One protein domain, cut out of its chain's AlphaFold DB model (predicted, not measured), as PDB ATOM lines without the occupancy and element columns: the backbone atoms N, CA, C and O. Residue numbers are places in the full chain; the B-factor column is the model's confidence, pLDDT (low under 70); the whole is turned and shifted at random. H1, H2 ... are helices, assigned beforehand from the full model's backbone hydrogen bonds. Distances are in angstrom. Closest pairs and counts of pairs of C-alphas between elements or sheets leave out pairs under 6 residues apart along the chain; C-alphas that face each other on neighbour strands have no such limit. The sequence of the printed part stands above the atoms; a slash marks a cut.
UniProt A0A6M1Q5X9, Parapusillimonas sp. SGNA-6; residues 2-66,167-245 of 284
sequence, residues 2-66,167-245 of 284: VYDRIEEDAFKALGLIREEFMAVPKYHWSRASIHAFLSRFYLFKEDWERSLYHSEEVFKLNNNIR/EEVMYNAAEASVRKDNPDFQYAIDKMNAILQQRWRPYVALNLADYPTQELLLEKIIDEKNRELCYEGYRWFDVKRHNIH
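Overview. This is residues 2 to 66 and 167 to 245 of the 284 residues of a protein of Parapusillimonas sp. SGNA-6 (UniProt A0A6M1Q5X9). A bundle of five helices has H4 in its middle, with H2 and H3 packed on one side of it and H5 and H6 on the other. H1 extends this at one end by packing on H2, while the short H7 lies near H6, and the long links at residues 17 to 30 and 197 to 213 lie toward the two ends of the longest axis. The 144 printed residues include seven named helices, H1 to H7 in chain order, and no named strand; the class is all helix, with 90 residues in helices. The whole is compact, with a radius of gyration of the C-alphas of 15.8 A and spans of 46 by 34 by 30 A.

Arrangement. H1, residues 2 to 16, and H2, residues 31 to 44, form a helical hairpin: they touch, closest at the C-alphas of Leu 14 and Arg 31, 6.2 A apart, with a shallow tilt of 18 degrees, opposite ways. H2 and H3, residues 48 to 61, make another hairpin, closest at the C-alphas of Ser 39 and Ser 51, 4.2 A apart. H4, residues 167 to 179, is the hub, touching four helices. It touches H2 at a steep tilt of 42 degrees, the same way, closest at the C-alphas of Ala 36 and Val 169, 6.2 A apart. It touches H3 at a shallow tilt of 34 degrees, only just short of steep, opposite ways, closest at the C-alphas of Trp 48 and Ala 176, 4.5 A apart. H4 and H5, residues 185 to 196, form a hairpin, closest at the C-alphas of Ala 174 and Ala 188, 4.0 A apart. H6, residues 214 to 228, touches H4 at a shallow tilt of 10 degrees, opposite ways, closest at the C-alphas of Tyr 171 and Lys 225, 6.2 A apart. H6 also touches H5, closest at the C-alphas of Met 192 and Ile 221, 7.5 A apart. H7, residues 235 to 241, is close to but not clearly touching H6, closest at the C-alphas of Asn 226 and Arg 235, 6.2 A apart. Among the pairs apart are H1 and H4, and H3 and H6. Every O i to N i+4 pair is within hydrogen-bond range in H1, H2, H4, H5, H6 and H7; in H3, 9 of 10 are.

Along the chain. H1 begins with C-alpha 2 at (242.074, 164.948, 342.679) and is 21.3 A long from first to last C-alpha. H2 is 19.9 A, H3 20.5 A, H4 18.5 A, H5 16.3 A and H6 20.8 A long. H4 begins with C-alpha 167 at (247.447, 146.347, 323.544). H7, 10.0 A long, ends with C-alpha 241 at (256.278, 155.442, 338.012).

Size, cuts and confidence. The two C-alphas farthest apart are those of Phe 21 and Ala 209, at 48.2 A. Residues 67 to 166 are not printed, and C-alphas 66 and 167 are 8.2 A apart across the cut. The links H1 to H2 and H5 to H6 are long. The mean pLDDT of the printed part is 96.5, and no printed residue is under 70.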
ATOM      1  N   VAL A   2     242.169 164.951 344.164       96.00
ATOM      2  CA  VAL A   2     242.074 164.948 342.679       96.00
ATOM      3  C   VAL A   2     241.782 163.550 342.121       96.00
ATOM      4  O   VAL A   2     240.858 163.395 341.332       96.00
ATOM      5  N   TYR A   3     242.505 162.526 342.587       96.25
ATOM      6  CA  TYR A   3     242.228 161.134 342.216       96.25
ATOM      7  C   TYR A   3     240.802 160.698 342.584       96.25
ATOM      8  O   TYR A   3     240.154 160.042 341.783       96.25
ATOM      9  N   ASP A   4     240.294 161.098 343.750       96.88
ATOM     10  CA  ASP A   4     238.950 160.711 344.204       96.88
ATOM     11  C   ASP A   4     237.861 161.314 343.307       96.88
ATOM     12  O   ASP A   4     236.900 160.635 342.967       96.88
ATOM     13  N   ARG A   5     238.046 162.565 342.857       98.12
ATOM     14  CA  ARG A   5     237.135 163.221 341.905       98.12
ATOM     15  C   ARG A   5     237.150 162.561 340.533       98.12
ATOM     16  O   ARG A   5     236.094 162.333 339.960       98.12
ATOM     17  N   ILE A   6     238.336 162.211 340.036       98.12
ATOM     18  CA  ILE A   6     238.479 161.490 338.766       98.12
ATOM     19  C   ILE A   6     237.762 160.131 338.829       98.12
ATOM     20  O   ILE A   6     237.068 159.752 337.888       98.12
ATOM     21  N   GLU A   7     237.924 159.405 339.936       97.88
ATOM     22  CA  GLU A   7     237.286 158.106 340.164       97.88
ATOM     23  C   GLU A   7     235.754 158.235 340.245       97.88
ATOM     24  O   GLU A   7     235.037 157.503 339.564       97.88
ATOM     25  N   GLU A   8     235.255 159.210 341.013       98.06
ATOM     26  CA  GLU A   8     233.828 159.538 341.126       98.06
ATOM     27  C   GLU A   8     233.202 159.836 339.753       98.06
ATOM     28  O   GLU A   8     232.176 159.246 339.394       98.06
ATOM     29  N   ASP A   9     233.843 160.696 338.957       98.19
ATOM     30  CA  ASP A   9     233.361 161.076 337.628       98.19
ATOM     31  C   ASP A   9     233.347 159.885 336.661       98.19
ATOM     32  O   ASP A   9     232.374 159.700 335.921       98.19
ATOM     33  N   ALA A  10     234.379 159.034 336.694       97.81
ATOM     34  CA  ALA A  10     234.454 157.847 335.847       97.81
ATOM     35  C   ALA A  10     233.328 156.842 336.154       97.81
ATOM     36  O   ALA A  10     232.675 156.344 335.231       97.81
ATOM     37  N   PHE A  11     233.039 156.576 337.434       97.88
ATOM     38  CA  PHE A  11     231.940 155.680 337.814       97.88
ATOM     39  C   PHE A  11     230.563 156.280 337.535       97.88
ATOM     40  O   PHE A  11     229.662 155.568 337.083       97.88
ATOM     41  N   LYS A  12     230.398 157.591 337.734       97.88
ATOM     42  CA  LYS A  12     229.167 158.286 337.353       97.88
ATOM     43  C   LYS A  12     228.924 158.181 335.848       97.88
ATOM     44  O   LYS A  12     227.812 157.852 335.435       97.88
ATOM     45  N   ALA A  13     229.955 158.399 335.030       96.56
ATOM     46  CA  ALA A  13     229.869 158.243 333.581       96.56
ATOM     47  C   ALA A  13     229.491 156.806 333.185       96.56
ATOM     48  O   ALA A  13     228.604 156.623 332.351       96.56
ATOM     49  N   LEU A  14     230.076 155.792 333.832       95.50
ATOM     50  CA  LEU A  14     229.770 154.380 333.567       95.50
ATOM     51  C   LEU A  14     228.286 154.033 333.791       95.50
ATOM     52  O   LEU A  14     227.735 153.188 333.082       95.50
ATOM     53  N   GLY A  15     227.631 154.695 334.751       95.00
ATOM     54  CA  GLY A  15     226.198 154.540 335.023       95.00
ATOM     55  C   GLY A  15     225.274 155.315 334.076       95.00
ATOM     56  O   GLY A  15     224.094 154.986 333.984       95.00
ATOM     57  N   LEU A  16     225.788 156.330 333.375       95.94
ATOM     58  CA  LEU A  16     224.999 157.234 332.523       95.94
ATOM     59  C   LEU A  16     225.187 156.996 331.021       95.94
ATOM     60  O   LEU A  16     224.426 157.532 330.215       95.94
ATOM     61  N   ILE A  17     226.212 156.241 330.634       94.88
ATOM     62  CA  ILE A  17     226.590 156.052 329.237       94.88
ATOM     63  C   ILE A  17     225.525 155.283 328.444       94.88
ATOM     64  O   ILE A  17     225.015 154.254 328.888       94.88
ATOM     65  N   ARG A  18     225.208 155.796 327.252       93.81
ATOM     66  CA  ARG A  18     224.205 155.245 326.329       93.81
ATOM     67  C   ARG A  18     224.816 155.083 324.944       93.81
ATOM     68  O   ARG A  18     224.901 156.044 324.178       93.81
ATOM     69  N   GLU A  19     225.317 153.887 324.670       92.50
ATOM     70  CA  GLU A  19     226.070 153.569 323.450       92.50
ATOM     71  C   GLU A  19     225.182 153.459 322.209       92.50
ATOM     72  O   GLU A  19     225.654 153.662 321.094       92.50
ATOM     73  N   GLU A  20     223.881 153.226 322.392       93.12
ATOM     74  CA  GLU A  20     222.894 153.114 321.318       93.12
ATOM     75  C   GLU A  20     222.764 154.387 320.460       93.12
ATOM     76  O   GLU A  20     222.269 154.328 319.336       93.12
ATOM     77  N   PHE A  21     223.241 155.533 320.960       90.75
ATOM     78  CA  PHE A  21     223.245 156.806 320.235       90.75
ATOM     79  C   PHE A  21     224.564 157.095 319.499       90.75
ATOM     80  O   PHE A  21     224.693 158.141 318.860       90.75
ATOM     81  N   MET A  22     225.560 156.209 319.579       92.31
ATOM     82  CA  MET A  22     226.887 156.439 319.003       92.31
ATOM     83  C   MET A  22     226.976 155.878 317.582       92.31
ATOM     84  O   MET A  22     227.134 154.677 317.385       92.31
ATOM     85  N   ALA A  23     226.954 156.756 316.575       90.25
ATOM     86  CA  ALA A  23     227.106 156.346 315.173       90.25
ATOM     87  C   ALA A  23     228.484 155.718 314.883       90.25
ATOM     88  O   ALA A  23     228.595 154.770 314.109       90.25
ATOM     89  N   VAL A  24     229.536 156.243 315.520       89.81
ATOM     90  CA  VAL A  24     230.897 155.697 315.456       89.81
ATOM     91  C   VAL A  24     231.431 155.569 316.887       89.81
ATOM     92  O   VAL A  24     231.985 156.538 317.419       89.81
ATOM     93  N   PRO A  25     231.264 154.399 317.536       89.81
ATOM     94  CA  PRO A  25     231.567 154.225 318.958       89.81
ATOM     95  C   PRO A  25     232.999 154.598 319.344       89.81
ATOM     96  O   PRO A  25     233.215 155.183 320.394       89.81
ATOM     97  N   LYS A  26     233.984 154.348 318.473       92.38
ATOM     98  CA  LYS A  26     235.399 154.625 318.770       92.38
ATOM     99  C   LYS A  26     235.749 156.107 318.878       92.38
ATOM    100  O   LYS A  26     236.816 156.394 319.390       92.38
ATOM    101  N   TYR A  27     234.894 157.033 318.444       93.44
ATOM    102  CA  TYR A  27     235.096 158.477 318.665       93.44
ATOM    103  C   TYR A  27     234.341 159.018 319.883       93.44
ATOM    104  O   TYR A  27     234.294 160.226 320.100       93.44
ATOM    105  N   HIS A  28     233.728 158.138 320.671       93.88
ATOM    106  CA  HIS A  28     232.931 158.502 321.829       93.88
ATOM    107  C   HIS A  28     233.387 157.683 323.028       93.88
ATOM    108  O   HIS A  28     233.831 156.543 322.893       93.88
ATOM    109  N   TRP A  29     233.251 158.255 324.221       94.94
ATOM    110  CA  TRP A  29     233.374 157.448 325.424       94.94
ATOM    111  C   TRP A  29     232.301 156.361 325.384       94.94
ATOM    112  O   TRP A  29     231.122 156.684 325.300       94.94
ATOM    113  N   SER A  30     232.743 155.107 325.420       95.25
ATOM    114  CA  SER A  30     232.006 153.843 325.563       95.25
ATOM    115  C   SER A  30     232.318 153.204 326.929       95.25
ATOM    116  O   SER A  30     233.311 153.563 327.574       95.25
ATOM    117  N   ARG A  31     231.542 152.208 327.364       96.06
ATOM    118  CA  ARG A  31     231.846 151.351 328.524       96.06
ATOM    119  C   ARG A  31     233.254 150.770 328.425       96.06
ATOM    120  O   ARG A  31     234.005 150.836 329.394       96.06
ATOM    121  N   ALA A  32     233.640 150.287 327.240       96.12
ATOM    122  CA  ALA A  32     234.988 149.782 326.986       96.12
ATOM    123  C   ALA A  32     236.058 150.861 327.219       96.12
ATOM    124  O   ALA A  32     237.053 150.601 327.889       96.12
ATOM    125  N   SER A  33     235.850 152.089 326.734       96.94
ATOM    126  CA  SER A  33     236.816 153.177 326.949       96.94
ATOM    127  C   SER A  33     236.891 153.651 328.403       96.94
ATOM    128  O   SER A  33     237.982 153.969 328.869       96.94
ATOM    129  N   ILE A  34     235.775 153.643 329.144       97.88
ATOM    130  CA  ILE A  34     235.775 153.973 330.576       97.88
ATOM    131  C   ILE A  34     236.551 152.909 331.352       97.88
ATOM    132  O   ILE A  34     237.383 153.252 332.188       97.88
ATOM    133  N   HIS A  35     236.350 151.624 331.053       98.56
ATOM    134  CA  HIS A  35     237.134 150.558 331.673       98.56
ATOM    135  C   HIS A  35     238.617 150.602 331.278       98.56
ATOM    136  O   HIS A  35     239.470 150.402 332.139       98.56
ATOM    137  N   ALA A  36     238.950 150.947 330.030       98.38
ATOM    138  CA  ALA A  36     240.339 151.145 329.611       98.38
ATOM    139  C   ALA A  36     240.999 152.337 330.330       98.38
ATOM    140  O   ALA A  36     242.154 152.259 330.745       98.38
ATOM    141  N   PHE A  37     240.255 153.423 330.542       98.31
ATOM    142  CA  PHE A  37     240.708 154.534 331.372       98.31
ATOM    143  C   PHE A  37     240.924 154.104 332.826       98.31
ATOM    144  O   PHE A  37     241.974 154.396 333.399       98.31
ATOM    145  N   LEU A  38     239.958 153.392 333.414       98.69
ATOM    146  CA  LEU A  38     240.032 152.924 334.796       98.69
ATOM    147  C   LEU A  38     241.188 151.941 335.006       98.69
ATOM    148  O   LEU A  38     241.852 152.024 336.036       98.69
ATOM    149  N   SER A  39     241.498 151.070 334.037       98.69
ATOM    150  CA  SER A  39     242.665 150.186 334.146       98.69
ATOM    151  C   SER A  39     243.962 150.988 334.250       98.69
ATOM    152  O   SER A  39     244.719 150.800 335.199       98.69
ATOM    153  N   ARG A  40     244.178 151.976 333.370       98.12
ATOM    154  CA  ARG A  40     245.328 152.895 333.460       98.12
ATOM    155  C   ARG A  40     245.322 153.685 334.772       98.12
ATOM    156  O   ARG A  40     246.362 153.830 335.411       98.12
ATOM    157  N   PHE A  41     244.167 154.205 335.178       98.19
ATOM    158  CA  PHE A  41     244.012 155.006 336.391       98.19
ATOM    159  C   PHE A  41     244.422 154.231 337.648       98.19
ATOM    160  O   PHE A  41     245.241 154.718 338.427       98.19
ATOM    161  N   TYR A  42     243.912 153.011 337.823       98.62
ATOM    162  CA  TYR A  42     244.264 152.178 338.972       98.62
ATOM    163  C   TYR A  42     245.681 151.645 338.898       98.62
ATOM    164  O   TYR A  42     246.353 151.610 339.927       98.62
ATOM    165  N   LEU A  43     246.187 151.359 337.695       98.00
ATOM    166  CA  LEU A  43     247.599 151.060 337.518       98.00
ATOM    167  C   LEU A  43     248.455 152.196 338.101       98.00
ATOM    168  O   LEU A  43     249.465 151.934 338.747       98.00
ATOM    169  N   PHE A  44     248.081 153.465 337.886       96.38
ATOM    170  CA  PHE A  44     248.778 154.665 338.398       96.38
ATOM    171  C   PHE A  44     248.596 154.896 339.894       96.38
ATOM    172  O   PHE A  44     249.450 155.541 340.497       96.38
ATOM    173  N   LYS A  45     247.531 154.361 340.488       96.88
ATOM    174  CA  LYS A  45     247.338 154.327 341.943       96.88
ATOM    175  C   LYS A  45     248.033 153.138 342.610       96.88
ATOM    176  O   LYS A  45     247.908 153.007 343.821       96.88
ATOM    177  N   GLU A  46     248.712 152.289 341.835       96.88
ATOM    178  CA  GLU A  46     249.292 151.025 342.306       96.88
ATOM    179  C   GLU A  46     248.240 150.068 342.894       96.88
ATOM    180  O   GLU A  46     248.530 149.220 343.733       96.88
ATOM    181  N   ASP A  47     246.997 150.186 342.420       98.38
ATOM    182  CA  ASP A  47     245.908 149.282 342.769       98.38
ATOM    183  C   ASP A  47     245.792 148.196 341.699       98.38
ATOM    184  O   ASP A  47     245.077 148.312 340.695       98.38
ATOM    185  N   TRP A  48     246.591 147.151 341.891       98.62
ATOM    186  CA  TRP A  48     246.793 146.103 340.899       98.62
ATOM    187  C   TRP A  48     245.525 145.278 340.664       98.62
ATOM    188  O   TRP A  48     245.177 145.001 339.519       98.62
ATOM    189  N   GLU A  49     244.784 144.952 341.723       98.75
ATOM    190  CA  GLU A  49     243.549 144.169 341.611       98.75
ATOM    191  C   GLU A  49     242.476 144.929 340.814       98.75
ATOM    192  O   GLU A  49     241.888 144.371 339.883       98.75
ATOM    193  N   ARG A  50     242.263 146.229 341.082       98.69
ATOM    194  CA  ARG A  50     241.291 147.022 340.304       98.69
ATOM    195  C   ARG A  50     241.766 147.320 338.886       98.69
ATOM    196  O   ARG A  50     240.946 147.320 337.965       98.69
ATOM    197  N   SER A  51     243.069 147.519 338.681       98.81
ATOM    198  CA  SER A  51     243.649 147.648 337.337       98.81
ATOM    199  C   SER A  51     243.383 146.400 336.488       98.81
ATOM    200  O   SER A  51     242.909 146.503 335.351       98.81
ATOM    201  N   LEU A  52     243.636 145.215 337.053       98.88
ATOM    202  CA  LEU A  52     243.394 143.935 336.393       98.88
ATOM    203  C   LEU A  52     241.899 143.711 336.137       98.88
ATOM    204  O   LEU A  52     241.523 143.390 335.010       98.88
ATOM    205  N   TYR A  53     241.046 143.958 337.136       98.75
ATOM    206  CA  TYR A  53     239.592 143.846 337.001       98.75
ATOM    207  C   TYR A  53     239.066 144.672 335.822       98.75
ATOM    208  O   TYR A  53     238.403 144.142 334.931       98.75
ATOM    209  N   HIS A  54     239.408 145.961 335.763       98.81
ATOM    210  CA  HIS A  54     238.940 146.818 334.678       98.81
ATOM    211  C   HIS A  54     239.552 146.459 333.325       98.81
ATOM    212  O   HIS A  54     238.889 146.631 332.305       98.81
ATOM    213  N   SER A  55     240.766 145.908 333.296       98.81
ATOM    214  CA  SER A  55     241.336 145.371 332.058       98.81
ATOM    215  C   SER A  55     240.527 144.184 331.526       98.81
ATOM    216  O   SER A  55     240.209 144.137 330.339       98.81
ATOM    217  N   GLU A  56     240.123 143.262 332.400       98.75
ATOM    218  CA  GLU A  56     239.266 142.128 332.036       98.75
ATOM    219  C   GLU A  56     237.867 142.569 331.576       98.75
ATOM    220  O   GLU A  56     237.334 142.004 330.620       98.75
ATOM    221  N   GLU A  57     237.294 143.631 332.158       98.56
ATOM    222  CA  GLU A  57     236.047 144.224 331.645       98.56
ATOM    223  C   GLU A  57     236.195 144.763 330.213       98.56
ATOM    224  O   GLU A  57     235.273 144.619 329.407       98.56
ATOM    225  N   VAL A  58     237.355 145.329 329.849       98.44
ATOM    226  CA  VAL A  58     237.624 145.705 328.450       98.44
ATOM    227  C   VAL A  58     237.663 144.468 327.563       98.44
ATOM    228  O   VAL A  58     237.027 144.472 326.513       98.44
ATOM    229  N   PHE A  59     238.355 143.398 327.966       98.25
ATOM    230  CA  PHE A  59     238.513 142.204 327.125       98.25
ATOM    231  C   PHE A  59     237.199 141.464 326.857       98.25
ATOM    232  O   PHE A  59     237.072 140.820 325.815       98.25
ATOM    233  N   LYS A  60     236.201 141.594 327.739       97.75
ATOM    234  CA  LYS A  60     234.832 141.107 327.490       97.75
ATOM    235  C   LYS A  60     234.145 141.827 326.324       97.75
ATOM    236  O   LYS A  60     233.244 141.261 325.712       97.75
ATOM    237  N   LEU A  61     234.550 143.064 326.034       94.88
ATOM    238  CA  LEU A  61     233.956 143.927 325.010       94.88
ATOM    239  C   LEU A  61     234.821 144.008 323.744       94.88
ATOM    240  O   LEU A  61     234.300 144.051 322.632       94.88
ATOM    241  N   ASN A  62     236.143 144.047 323.906       93.44
ATOM    242  CA  ASN A  62     237.116 144.098 322.825       93.44
ATOM    243  C   ASN A  62     238.461 143.516 323.289       93.44
ATOM    244  O   ASN A  62     239.172 144.115 324.095       93.44
ATOM    245  N   ASN A  63     238.826 142.364 322.735       93.56
ATOM    246  CA  ASN A  63     240.113 141.702 322.953       93.56
ATOM    247  C   ASN A  63     240.892 141.494 321.645       93.56
ATOM    248  O   ASN A  63     241.845 140.717 321.607       93.56
ATOM    249  N   ASN A  64     240.477 142.160 320.564       94.62
ATOM    250  CA  ASN A  64     241.140 142.023 319.279       94.62
ATOM    251  C   ASN A  64     242.510 142.688 319.346       94.62
ATOM    252  O   ASN A  64     242.626 143.829 319.776       94.62
ATOM    253  N   ILE A  65     243.532 141.989 318.871       95.69
ATOM    254  CA  ILE A  65     244.889 142.522 318.741       95.69
ATOM    255  C   ILE A  65     245.095 142.891 317.284       95.69
ATOM    256  O   ILE A  65     244.717 142.133 316.383       95.69
ATOM    257  N   ARG A  66     245.707 144.046 317.030       94.44
ATOM    258  CA  ARG A  66     245.987 144.465 315.663       94.44
ATOM    259  C   ARG A  66     246.914 143.475 314.971       94.44
ATOM    260  O   ARG A  66     247.998 143.164 315.469       94.44
ATOM    261  N   GLU A 167     246.085 146.728 323.192       97.94
ATOM    262  CA  GLU A 167     247.447 146.347 323.544       97.94
ATOM    263  C   GLU A 167     247.947 147.056 324.816       97.94
ATOM    264  O   GLU A 167     248.584 146.424 325.655       97.94
ATOM    265  N   GLU A 168     247.597 148.329 325.027       97.88
ATOM    266  CA  GLU A 168     247.894 149.037 326.276       97.88
ATOM    267  C   GLU A 168     247.185 148.372 327.459       97.88
ATOM    268  O   GLU A 168     247.811 148.095 328.480       97.88
ATOM    269  N   VAL A 169     245.891 148.076 327.314       98.62
ATOM    270  CA  VAL A 169     245.104 147.428 328.367       98.62
ATOM    271  C   VAL A 169     245.665 146.040 328.693       98.62
ATOM    272  O   VAL A 169     245.720 145.657 329.858       98.62
ATOM    273  N   MET A 170     246.160 145.305 327.694       98.81
ATOM    274  CA  MET A 170     246.846 144.025 327.890       98.81
ATOM    275  C   MET A 170     248.156 144.167 328.668       98.81
ATOM    276  O   MET A 170     248.408 143.354 329.557       98.81
ATOM    277  N   TYR A 171     248.963 145.197 328.402       98.69
ATOM    278  CA  TYR A 171     250.161 145.462 329.206       98.69
ATOM    279  C   TYR A 171     249.827 145.948 330.620       98.69
ATOM    280  O   TYR A 171     250.500 145.536 331.561       98.69
ATOM    281  N   ASN A 172     248.770 146.747 330.800       98.69
ATOM    282  CA  ASN A 172     248.290 147.141 332.128       98.69
ATOM    283  C   ASN A 172     247.840 145.906 332.931       98.69
ATOM    284  O   ASN A 172     248.170 145.786 334.111       98.69
ATOM    285  N   ALA A 173     247.140 144.966 332.288       98.88
ATOM    286  CA  ALA A 173     246.730 143.702 332.895       98.88
ATOM    287  C   ALA A 173     247.929 142.819 333.265       98.88
ATOM    288  O   ALA A 173     247.965 142.282 334.366       98.88
ATOM    289  N   ALA A 174     248.915 142.692 332.370       98.88
ATOM    290  CA  ALA A 174     250.132 141.921 332.616       98.88
ATOM    291  C   ALA A 174     250.966 142.512 333.766       98.88
ATOM    292  O   ALA A 174     251.415 141.787 334.647       98.88
ATOM    293  N   GLU A 175     251.148 143.835 333.796       98.69
ATOM    294  CA  GLU A 175     251.865 144.508 334.886       98.69
ATOM    295  C   GLU A 175     251.138 144.320 336.226       98.69
ATOM    296  O   GLU A 175     251.761 143.979 337.234       98.69
ATOM    297  N   ALA A 176     249.814 144.494 336.232       98.81
ATOM    298  CA  ALA A 176     248.992 144.312 337.421       98.81
ATOM    299  C   ALA A 176     248.975 142.856 337.913       98.81
ATOM    300  O   ALA A 176     249.076 142.621 339.118       98.81
ATOM    301  N   SER A 177     248.899 141.870 337.011       98.81
ATOM    302  CA  SER A 177     248.883 140.453 337.395       98.81
ATOM    303  C   SER A 177     250.173 140.026 338.083       98.81
ATOM    304  O   SER A 177     250.131 139.153 338.941       98.81
ATOM    305  N   VAL A 178     251.299 140.651 337.744       98.50
ATOM    306  CA  VAL A 178     252.613 140.364 338.335       98.50
ATOM    307  C   VAL A 178     252.817 141.081 339.672       98.50
ATOM    308  O   VAL A 178     253.588 140.602 340.497       98.50
ATOM    309  N   ARG A 179     252.139 142.214 339.907       98.12
ATOM    310  CA  ARG A 179     252.322 143.047 341.112       98.12
ATOM    311  C   ARG A 179     251.278 142.849 342.210       98.12
ATOM    312  O   ARG A 179     251.511 143.300 343.327       98.12
ATOM    313  N   LYS A 180     250.129 142.239 341.910       97.69
ATOM    314  CA  LYS A 180     249.068 141.995 342.902       97.69
ATOM    315  C   LYS A 180     249.499 140.986 343.972       97.69
ATOM    316  O   LYS A 180     250.393 140.186 343.729       97.69
ATOM    317  N   ASP A 181     248.809 140.969 345.114       96.50
ATOM    318  CA  ASP A 181     249.165 140.152 346.290       96.50
ATOM    319  C   ASP A 181     249.331 138.652 345.993       96.50
ATOM    320  O   ASP A 181     250.137 137.976 346.627       96.50
ATOM    321  N   ASN A 182     248.583 138.135 345.014       96.94
ATOM    322  CA  ASN A 182     248.736 136.777 344.491       96.94
ATOM    323  C   ASN A 182     249.165 136.844 343.018       96.94
ATOM    324  O   ASN A 182     248.275 136.827 342.152       96.94
ATOM    325  N   PRO A 183     250.472 136.972 342.718       98.12
ATOM    326  CA  PRO A 183     250.931 137.176 341.356       98.12
ATOM    327  C   PRO A 183     250.612 136.008 340.424       98.12
ATOM    328  O   PRO A 183     250.738 134.843 340.794       98.12
ATOM    329  N   ASP A 184     250.266 136.336 339.184       98.50
ATOM    330  CA  ASP A 184     250.105 135.383 338.089       98.50
ATOM    331  C   ASP A 184     251.029 135.779 336.931       98.50
ATOM    332  O   ASP A 184     250.729 136.661 336.115       98.50
ATOM    333  N   PHE A 185     252.202 135.146 336.907       98.62
ATOM    334  CA  PHE A 185     253.229 135.402 335.900       98.62
ATOM    335  C   PHE A 185     252.875 134.750 334.562       98.62
ATOM    336  O   PHE A 185     253.195 135.307 333.512       98.62
ATOM    337  N   GLN A 186     252.196 133.598 334.581       98.62
ATOM    338  CA  GLN A 186     251.793 132.917 333.353       98.62
ATOM    339  C   GLN A 186     250.765 133.758 332.596       98.62
ATOM    340  O   GLN A 186     250.917 133.961 331.395       98.62
ATOM    341  N   TYR A 187     249.797 134.345 333.304       98.75
ATOM    342  CA  TYR A 187     248.845 135.280 332.710       98.75
ATOM    343  C   TYR A 187     249.548 136.458 332.015       98.75
ATOM    344  O   TYR A 187     249.194 136.817 330.889       98.75
ATOM    345  N   ALA A 188     250.580 137.043 332.632       98.81
ATOM    346  CA  ALA A 188     251.342 138.126 332.011       98.81
ATOM    347  C   ALA A 188     252.105 137.670 330.757       98.81
ATOM    348  O   ALA A 188     252.076 138.362 329.734       98.81
ATOM    349  N   ILE A 189     252.745 136.497 330.812       98.75
ATOM    350  CA  ILE A 189     253.405 135.871 329.658       98.75
ATOM    351  C   ILE A 189     252.403 135.647 328.522       98.75
ATOM    352  O   ILE A 189     252.701 135.981 327.375       98.75
ATOM    353  N   ASP A 190     251.200 135.163 328.828       98.69
ATOM    354  CA  ASP A 190     250.158 134.894 327.837       98.69
ATOM    355  C   ASP A 190     249.663 136.180 327.164       98.69
ATOM    356  O   ASP A 190     249.562 136.229 325.932       98.69
ATOM    357  N   LYS A 191     249.428 137.259 327.929       98.75
ATOM    358  CA  LYS A 191     249.056 138.569 327.360       98.75
ATOM    359  C   LYS A 191     250.156 139.129 326.457       98.75
ATOM    360  O   LYS A 191     249.850 139.606 325.364       98.75
ATOM    361  N   MET A 192     251.424 139.039 326.866       98.69
ATOM    362  CA  MET A 192     252.545 139.475 326.027       98.69
ATOM    363  C   MET A 192     252.666 138.630 324.758       98.69
ATOM    364  O   MET A 192     252.793 139.181 323.666       98.69
ATOM    365  N   ASN A 193     252.587 137.303 324.873       98.69
ATOM    366  CA  ASN A 193     252.678 136.392 323.735       98.69
ATOM    367  C   ASN A 193     251.555 136.619 322.722       98.69
ATOM    368  O   ASN A 193     251.816 136.604 321.520       98.69
ATOM    369  N   ALA A 194     250.335 136.905 323.179       98.44
ATOM    370  CA  ALA A 194     249.223 137.243 322.298       98.44
ATOM    371  C   ALA A 194     249.527 138.479 321.424       98.44
ATOM    372  O   ALA A 194     249.228 138.476 320.229       98.44
ATOM    373  N   ILE A 195     250.195 139.500 321.976       98.56
ATOM    374  CA  ILE A 195     250.656 140.666 321.205       98.56
ATOM    375  C   ILE A 195     251.820 140.275 320.289       98.56
ATOM    376  O   ILE A 195     251.792 140.557 319.090       98.56
ATOM    377  N   LEU A 196     252.839 139.598 320.825       98.50
ATOM    378  CA  LEU A 196     254.069 139.268 320.099       98.50
ATOM    379  C   LEU A 196     253.839 138.349 318.897       98.50
ATOM    380  O   LEU A 196     254.555 138.479 317.902       98.50
ATOM    381  N   GLN A 197     252.805 137.505 318.919       98.19
ATOM    382  CA  GLN A 197     252.360 136.736 317.748       98.19
ATOM    383  C   GLN A 197     252.032 137.618 316.540       98.19
ATOM    384  O   GLN A 197     252.165 137.164 315.409       98.19
ATOM    385  N   GLN A 198     251.644 138.874 316.766       97.94
ATOM    386  CA  GLN A 198     251.344 139.860 315.728       97.94
ATOM    387  C   GLN A 198     252.469 140.893 315.546       97.94
ATOM    388  O   GLN A 198     252.251 141.912 314.891       97.94
ATOM    389  N   ARG A 199     253.650 140.694 316.152       98.06
ATOM    390  CA  ARG A 199     254.803 141.617 316.064       98.06
ATOM    391  C   ARG A 199     256.088 140.920 315.618       98.06
ATOM    392  O   ARG A 199     256.875 141.526 314.895       98.06
ATOM    393  N   TRP A 200     256.312 139.666 316.017       98.31
ATOM    394  CA  TRP A 200     257.539 138.920 315.729       98.31
ATOM    395  C   TRP A 200     257.389 137.975 314.537       98.31
ATOM    396  O   TRP A 200     256.543 137.084 314.527       98.31
ATOM    397  N   ARG A 201     258.251 138.146 313.535       96.75
ATOM    398  CA  ARG A 201     258.306 137.336 312.318       96.75
ATOM    399  C   ARG A 201     259.763 136.915 312.027       96.75
ATOM    400  O   ARG A 201     260.537 137.761 311.567       96.75
ATOM    401  N   PRO A 202     260.145 135.637 312.258       97.25
ATOM    402  CA  PRO A 202     259.321 134.548 312.804       97.25
ATOM    403  C   PRO A 202     258.965 134.747 314.289       97.25
ATOM    404  O   PRO A 202     259.738 135.336 315.049       97.25
ATOM    405  N   TYR A 203     257.795 134.246 314.694       98.12
ATOM    406  CA  TYR A 203     257.337 134.293 316.084       98.12
ATOM    407  C   TYR A 203     258.056 133.241 316.930       98.12
ATOM    408  O   TYR A 203     258.193 132.087 316.522       98.12
ATOM    409  N   VAL A 204     258.480 133.652 318.123       97.31
ATOM    410  CA  VAL A 204     259.017 132.789 319.175       97.31
ATOM    411  C   VAL A 204     258.323 133.204 320.464       97.31
ATOM    412  O   VAL A 204     258.340 134.385 320.808       97.31
ATOM    413  N   ALA A 205     257.681 132.252 321.137       97.94
ATOM    414  CA  ALA A 205     256.984 132.522 322.387       97.94
ATOM    415  C   ALA A 205     257.981 132.844 323.506       97.94
ATOM    416  O   ALA A 205     259.012 132.183 323.629       97.94
ATOM    417  N   LEU A 206     257.637 133.820 324.342       98.12
ATOM    418  CA  LEU A 206     258.274 134.005 325.639       98.12
ATOM    419  C   LEU A 206     257.943 132.806 326.528       98.12
ATOM    420  O   LEU A 206     256.785 132.378 326.574       98.12
ATOM    421  N   ASN A 207     258.945 132.292 327.237       97.25
ATOM    422  CA  ASN A 207     258.775 131.214 328.195       97.25
ATOM    423  C   ASN A 207     258.849 131.773 329.619       97.25
ATOM    424  O   ASN A 207     259.718 132.585 329.929       97.25
ATOM    425  N   LEU A 208     257.957 131.315 330.497       96.75
ATOM    426  CA  LEU A 208     257.972 131.683 331.913       96.75
ATOM    427  C   LEU A 208     259.327 131.374 332.577       96.75
ATOM    428  O   LEU A 208     259.774 132.128 333.435       96.75
ATOM    429  N   ALA A 209     260.003 130.304 332.147       97.69
ATOM    430  CA  ALA A 209     261.310 129.914 332.678       97.69
ATOM    431  C   ALA A 209     262.409 130.973 332.460       97.69
ATOM    432  O   ALA A 209     263.359 131.015 333.240       97.69
ATOM    433  N   ASP A 210     262.271 131.839 331.448       97.81
ATOM    434  CA  ASP A 210     263.219 132.927 331.173       97.81
ATOM    435  C   ASP A 210     263.017 134.132 332.116       97.81
ATOM    436  O   ASP A 210     263.884 135.001 332.212       97.81
ATOM    437  N   TYR A 211     261.887 134.177 332.834       97.88
ATOM    438  CA  TYR A 211     261.485 135.273 333.721       97.88
ATOM    439  C   TYR A 211     261.045 134.746 335.103       97.88
ATOM    440  O   TYR A 211     259.884 134.896 335.488       97.88
ATOM    441  N   PRO A 212     261.955 134.117 335.874       95.81
ATOM    442  CA  PRO A 212     261.612 133.431 337.121       95.81
ATOM    443  C   PRO A 212     261.284 134.367 338.295       95.81
ATOM    444  O   PRO A 212     260.845 133.896 339.342       95.81
ATOM    445  N   THR A 213     261.522 135.673 338.158       97.81
ATOM    446  CA  THR A 213     261.327 136.667 339.221       97.81
ATOM    447  C   THR A 213     260.400 137.786 338.773       97.81
ATOM    448  O   THR A 213     260.269 138.074 337.580       97.81
ATOM    449  N   GLN A 214     259.773 138.439 339.755       97.75
ATOM    450  CA  GLN A 214     258.872 139.562 339.514       97.75
ATOM    451  C   GLN A 214     259.598 140.695 338.785       97.75
ATOM    452  O   GLN A 214     259.060 141.280 337.850       97.75
ATOM    453  N   GLU A 215     260.836 140.978 339.187       97.06
ATOM    454  CA  GLU A 215     261.677 142.035 338.635       97.06
ATOM    455  C   GLU A 215     261.968 141.798 337.150       97.06
ATOM    456  O   GLU A 215     261.688 142.674 336.334       97.06
ATOM    457  N   LEU A 216     262.443 140.601 336.780       98.06
ATOM    458  CA  LEU A 216     262.780 140.274 335.389       98.06
ATOM    459  C   LEU A 216     261.551 140.317 334.477       98.06
ATOM    460  O   LEU A 216     261.621 140.810 333.347       98.06
ATOM    461  N   LEU A 217     260.413 139.809 334.959       98.56
ATOM    462  CA  LEU A 217     259.175 139.834 334.189       98.56
ATOM    463  C   LEU A 217     258.638 141.263 334.034       98.56
ATOM    464  O   LEU A 217     258.216 141.643 332.942       98.56
ATOM    465  N   LEU A 218     258.698 142.081 335.088       97.88
ATOM    466  CA  LEU A 218     258.291 143.485 335.029       97.88
ATOM    467  C   LEU A 218     259.169 144.307 334.096       97.88
ATOM    468  O   LEU A 218     258.633 145.086 333.310       97.88
ATOM    469  N   GLU A 219     260.488 144.119 334.144       96.94
ATOM    470  CA  GLU A 219     261.405 144.749 333.197       96.94
ATOM    471  C   GLU A 219     260.982 144.425 331.768       96.94
ATOM    472  O   GLU A 219     260.762 145.348 330.986       96.94
ATOM    473  N   LYS A 220     260.739 143.144 331.454       98.00
ATOM    474  CA  LYS A 220     260.270 142.719 330.130       98.00
ATOM    475  C   LYS A 220     258.932 143.352 329.736       98.00
ATOM    476  O   LYS A 220     258.810 143.823 328.604       98.00
ATOM    477  N   ILE A 221     257.948 143.383 330.637       98.50
ATOM    478  CA  ILE A 221     256.627 143.987 330.388       98.50
ATOM    479  C   ILE A 221     256.771 145.474 330.052       98.50
ATOM    480  O   ILE A 221     256.229 145.929 329.043       98.50
ATOM    481  N   ILE A 222     257.525 146.225 330.859       97.12
ATOM    482  CA  ILE A 222     257.731 147.671 330.680       97.12
ATOM    483  C   ILE A 222     258.469 147.951 329.364       97.12
ATOM    484  O   ILE A 222     258.143 148.901 328.645       97.12
ATOM    485  N   ASP A 223     259.442 147.110 329.023       96.31
ATOM    486  CA  ASP A 223     260.205 147.207 327.785       96.31
ATOM    487  C   ASP A 223     259.332 146.962 326.544       96.31
ATOM    488  O   ASP A 223     259.373 147.729 325.578       96.31
ATOM    489  N   GLU A 224     258.496 145.924 326.579       97.94
ATOM    490  CA  GLU A 224     257.567 145.612 325.493       97.94
ATOM    491  C   GLU A 224     256.447 146.646 325.361       97.94
ATOM    492  O   GLU A 224     256.134 147.049 324.239       97.94
ATOM    493  N   LYS A 225     255.909 147.148 326.479       97.81
ATOM    494  CA  LYS A 225     254.940 148.253 326.499       97.81
ATOM    495  C   LYS A 225     255.527 149.512 325.863       97.81
ATOM    496  O   LYS A 225     254.867 150.157 325.050       97.81
ATOM    497  N   ASN A 226     256.788 149.835 326.165       95.62
ATOM    498  CA  ASN A 226     257.491 150.953 325.541       95.62
ATOM    499  C   ASN A 226     257.632 150.757 324.020       95.62
ATOM    500  O   ASN A 226     257.362 151.690 323.268       95.62
ATOM    501  N   ARG A 227     258.018 149.557 323.559       96.31
ATOM    502  CA  ARG A 227     258.115 149.217 322.121       96.31
ATOM    503  C   ARG A 227     256.768 149.315 321.414       96.31
ATOM    504  O   ARG A 227     256.690 149.890 320.325       96.31
ATOM    505  N   GLU A 228     255.716 148.798 322.039       96.94
ATOM    506  CA  GLU A 228     254.368 148.813 321.482       96.94
ATOM    507  C   GLU A 228     253.827 150.232 321.359       96.94
ATOM    508  O   GLU A 228     253.405 150.619 320.274       96.94
ATOM    509  N   LEU A 229     253.915 151.023 322.429       94.62
ATOM    510  CA  LEU A 229     253.273 152.335 322.552       94.62
ATOM    511  C   LEU A 229     254.235 153.505 322.290       94.62
ATOM    512  O   LEU A 229     253.991 154.647 322.698       94.62
ATOM    513  N   CYS A 230     255.365 153.237 321.627       91.38
ATOM    514  CA  CYS A 230     256.364 154.262 321.350       91.38
ATOM    515  C   CYS A 230     255.747 155.440 320.586       91.38
ATOM    516  O   CYS A 230     255.016 155.247 319.613       91.38
ATOM    517  N   TYR A 231     256.072 156.653 321.041       87.81
ATOM    518  CA  TYR A 231     255.582 157.935 320.517       87.81
ATOM    519  C   TYR A 231     254.081 158.215 320.693       87.81
ATOM    520  O   TYR A 231     253.590 159.203 320.161       87.81
ATOM    521  N   GLU A 232     253.365 157.423 321.491       88.38
ATOM    522  CA  GLU A 232     251.927 157.615 321.753       88.38
ATOM    523  C   GLU A 232     251.651 158.332 323.094       88.38
ATOM    524  O   GLU A 232     250.523 158.383 323.566       88.38
ATOM    525  N   GLY A 233     252.685 158.910 323.723       87.00
ATOM    526  CA  GLY A 233     252.551 159.737 324.935       87.00
ATOM    527  C   GLY A 233     252.688 159.000 326.274       87.00
ATOM    528  O   GLY A 233     252.560 159.621 327.323       87.00
ATOM    529  N   TYR A 234     253.007 157.703 326.268       89.56
ATOM    530  CA  TYR A 234     253.029 156.873 327.484       89.56
ATOM    531  C   TYR A 234     254.348 156.896 328.257       89.56
ATOM    532  O   TYR A 234     254.351 156.952 329.486       89.56
ATOM    533  N   ARG A 235     255.484 156.877 327.546       91.75
ATOM    534  CA  ARG A 235     256.799 156.581 328.140       91.75
ATOM    535  C   ARG A 235     257.180 157.506 329.295       91.75
ATOM    536  O   ARG A 235     257.814 157.059 330.244       91.75
ATOM    537  N   TRP A 236     256.792 158.779 329.239       92.31
ATOM    538  CA  TRP A 236     257.080 159.722 330.320       92.31
ATOM    539  C   TRP A 236     256.445 159.301 331.652       92.31
ATOM    540  O   TRP A 236     257.066 159.433 332.705       92.31
ATOM    541  N   PHE A 237     255.233 158.751 331.615       93.62
ATOM    542  CA  PHE A 237     254.555 158.289 332.819       93.62
ATOM    543  C   PHE A 237     255.205 157.027 333.385       93.62
ATOM    544  O   PHE A 237     255.432 156.966 334.593       93.62
ATOM    545  N   ASP A 238     255.586 156.072 332.533       94.25
ATOM    546  CA  ASP A 238     256.329 154.880 332.966       94.25
ATOM    547  C   ASP A 238     257.687 155.266 333.578       94.25
ATOM    548  O   ASP A 238     258.068 154.749 334.624       94.25
ATOM    549  N   VAL A 239     258.392 156.242 332.988       93.75
ATOM    550  CA  VAL A 239     259.650 156.779 333.536       93.75
ATOM    551  C   VAL A 239     259.481 157.296 334.963       93.75
ATOM    552  O   VAL A 239     260.354 157.070 335.804       93.75
ATOM    553  N   LYS A 240     258.375 157.995 335.233       93.38
ATOM    554  CA  LYS A 240     258.081 158.530 336.564       93.38
ATOM    555  C   LYS A 240     257.686 157.430 337.544       93.38
ATOM    556  O   LYS A 240     258.249 157.383 338.627       93.38
ATOM    557  N   ARG A 241     256.770 156.540 337.159       93.50
ATOM    558  CA  ARG A 241     256.278 155.442 338.012       93.50
ATOM    559  C   ARG A 241     257.381 154.469 338.413       93.50
ATOM    560  O   ARG A 241     257.415 154.003 339.541       93.50
ATOM    561  N   HIS A 242     258.279 154.160 337.482       93.38
ATOM    562  CA  HIS A 242     259.327 153.164 337.688       93.38
ATOM    563  C   HIS A 242     260.684 153.778 338.017       93.38
ATOM    564  O   HIS A 242     261.681 153.062 337.998       93.38
ATOM    565  N   ASN A 243     260.749 155.086 338.305       93.88
ATOM    566  CA  ASN A 243     261.996 155.745 338.692       93.88
ATOM    567  C   ASN A 243     263.138 155.488 337.689       93.88
ATOM    568  O   ASN A 243     264.294 155.312 338.059       93.88
ATOM    569  N   ILE A 244     262.819 155.467 336.391       94.00
ATOM    570  CA  ILE A 244     263.798 155.174 335.340       94.00
ATOM    571  C   ILE A 244     264.712 156.391 335.185       94.00
ATOM    572  O   ILE A 244     264.231 157.498 334.927       94.00
ATOM    573  N   HIS A 245     266.023 156.206 335.329       94.69
ATOM    574  CA  HIS A 245     267.014 157.245 335.038       94.69
ATOM    575  C   HIS A 245     267.029 157.522 333.523       94.69
ATOM    576  O   HIS A 245     267.195 156.599 332.727       94.69
TER     577      HIS A 245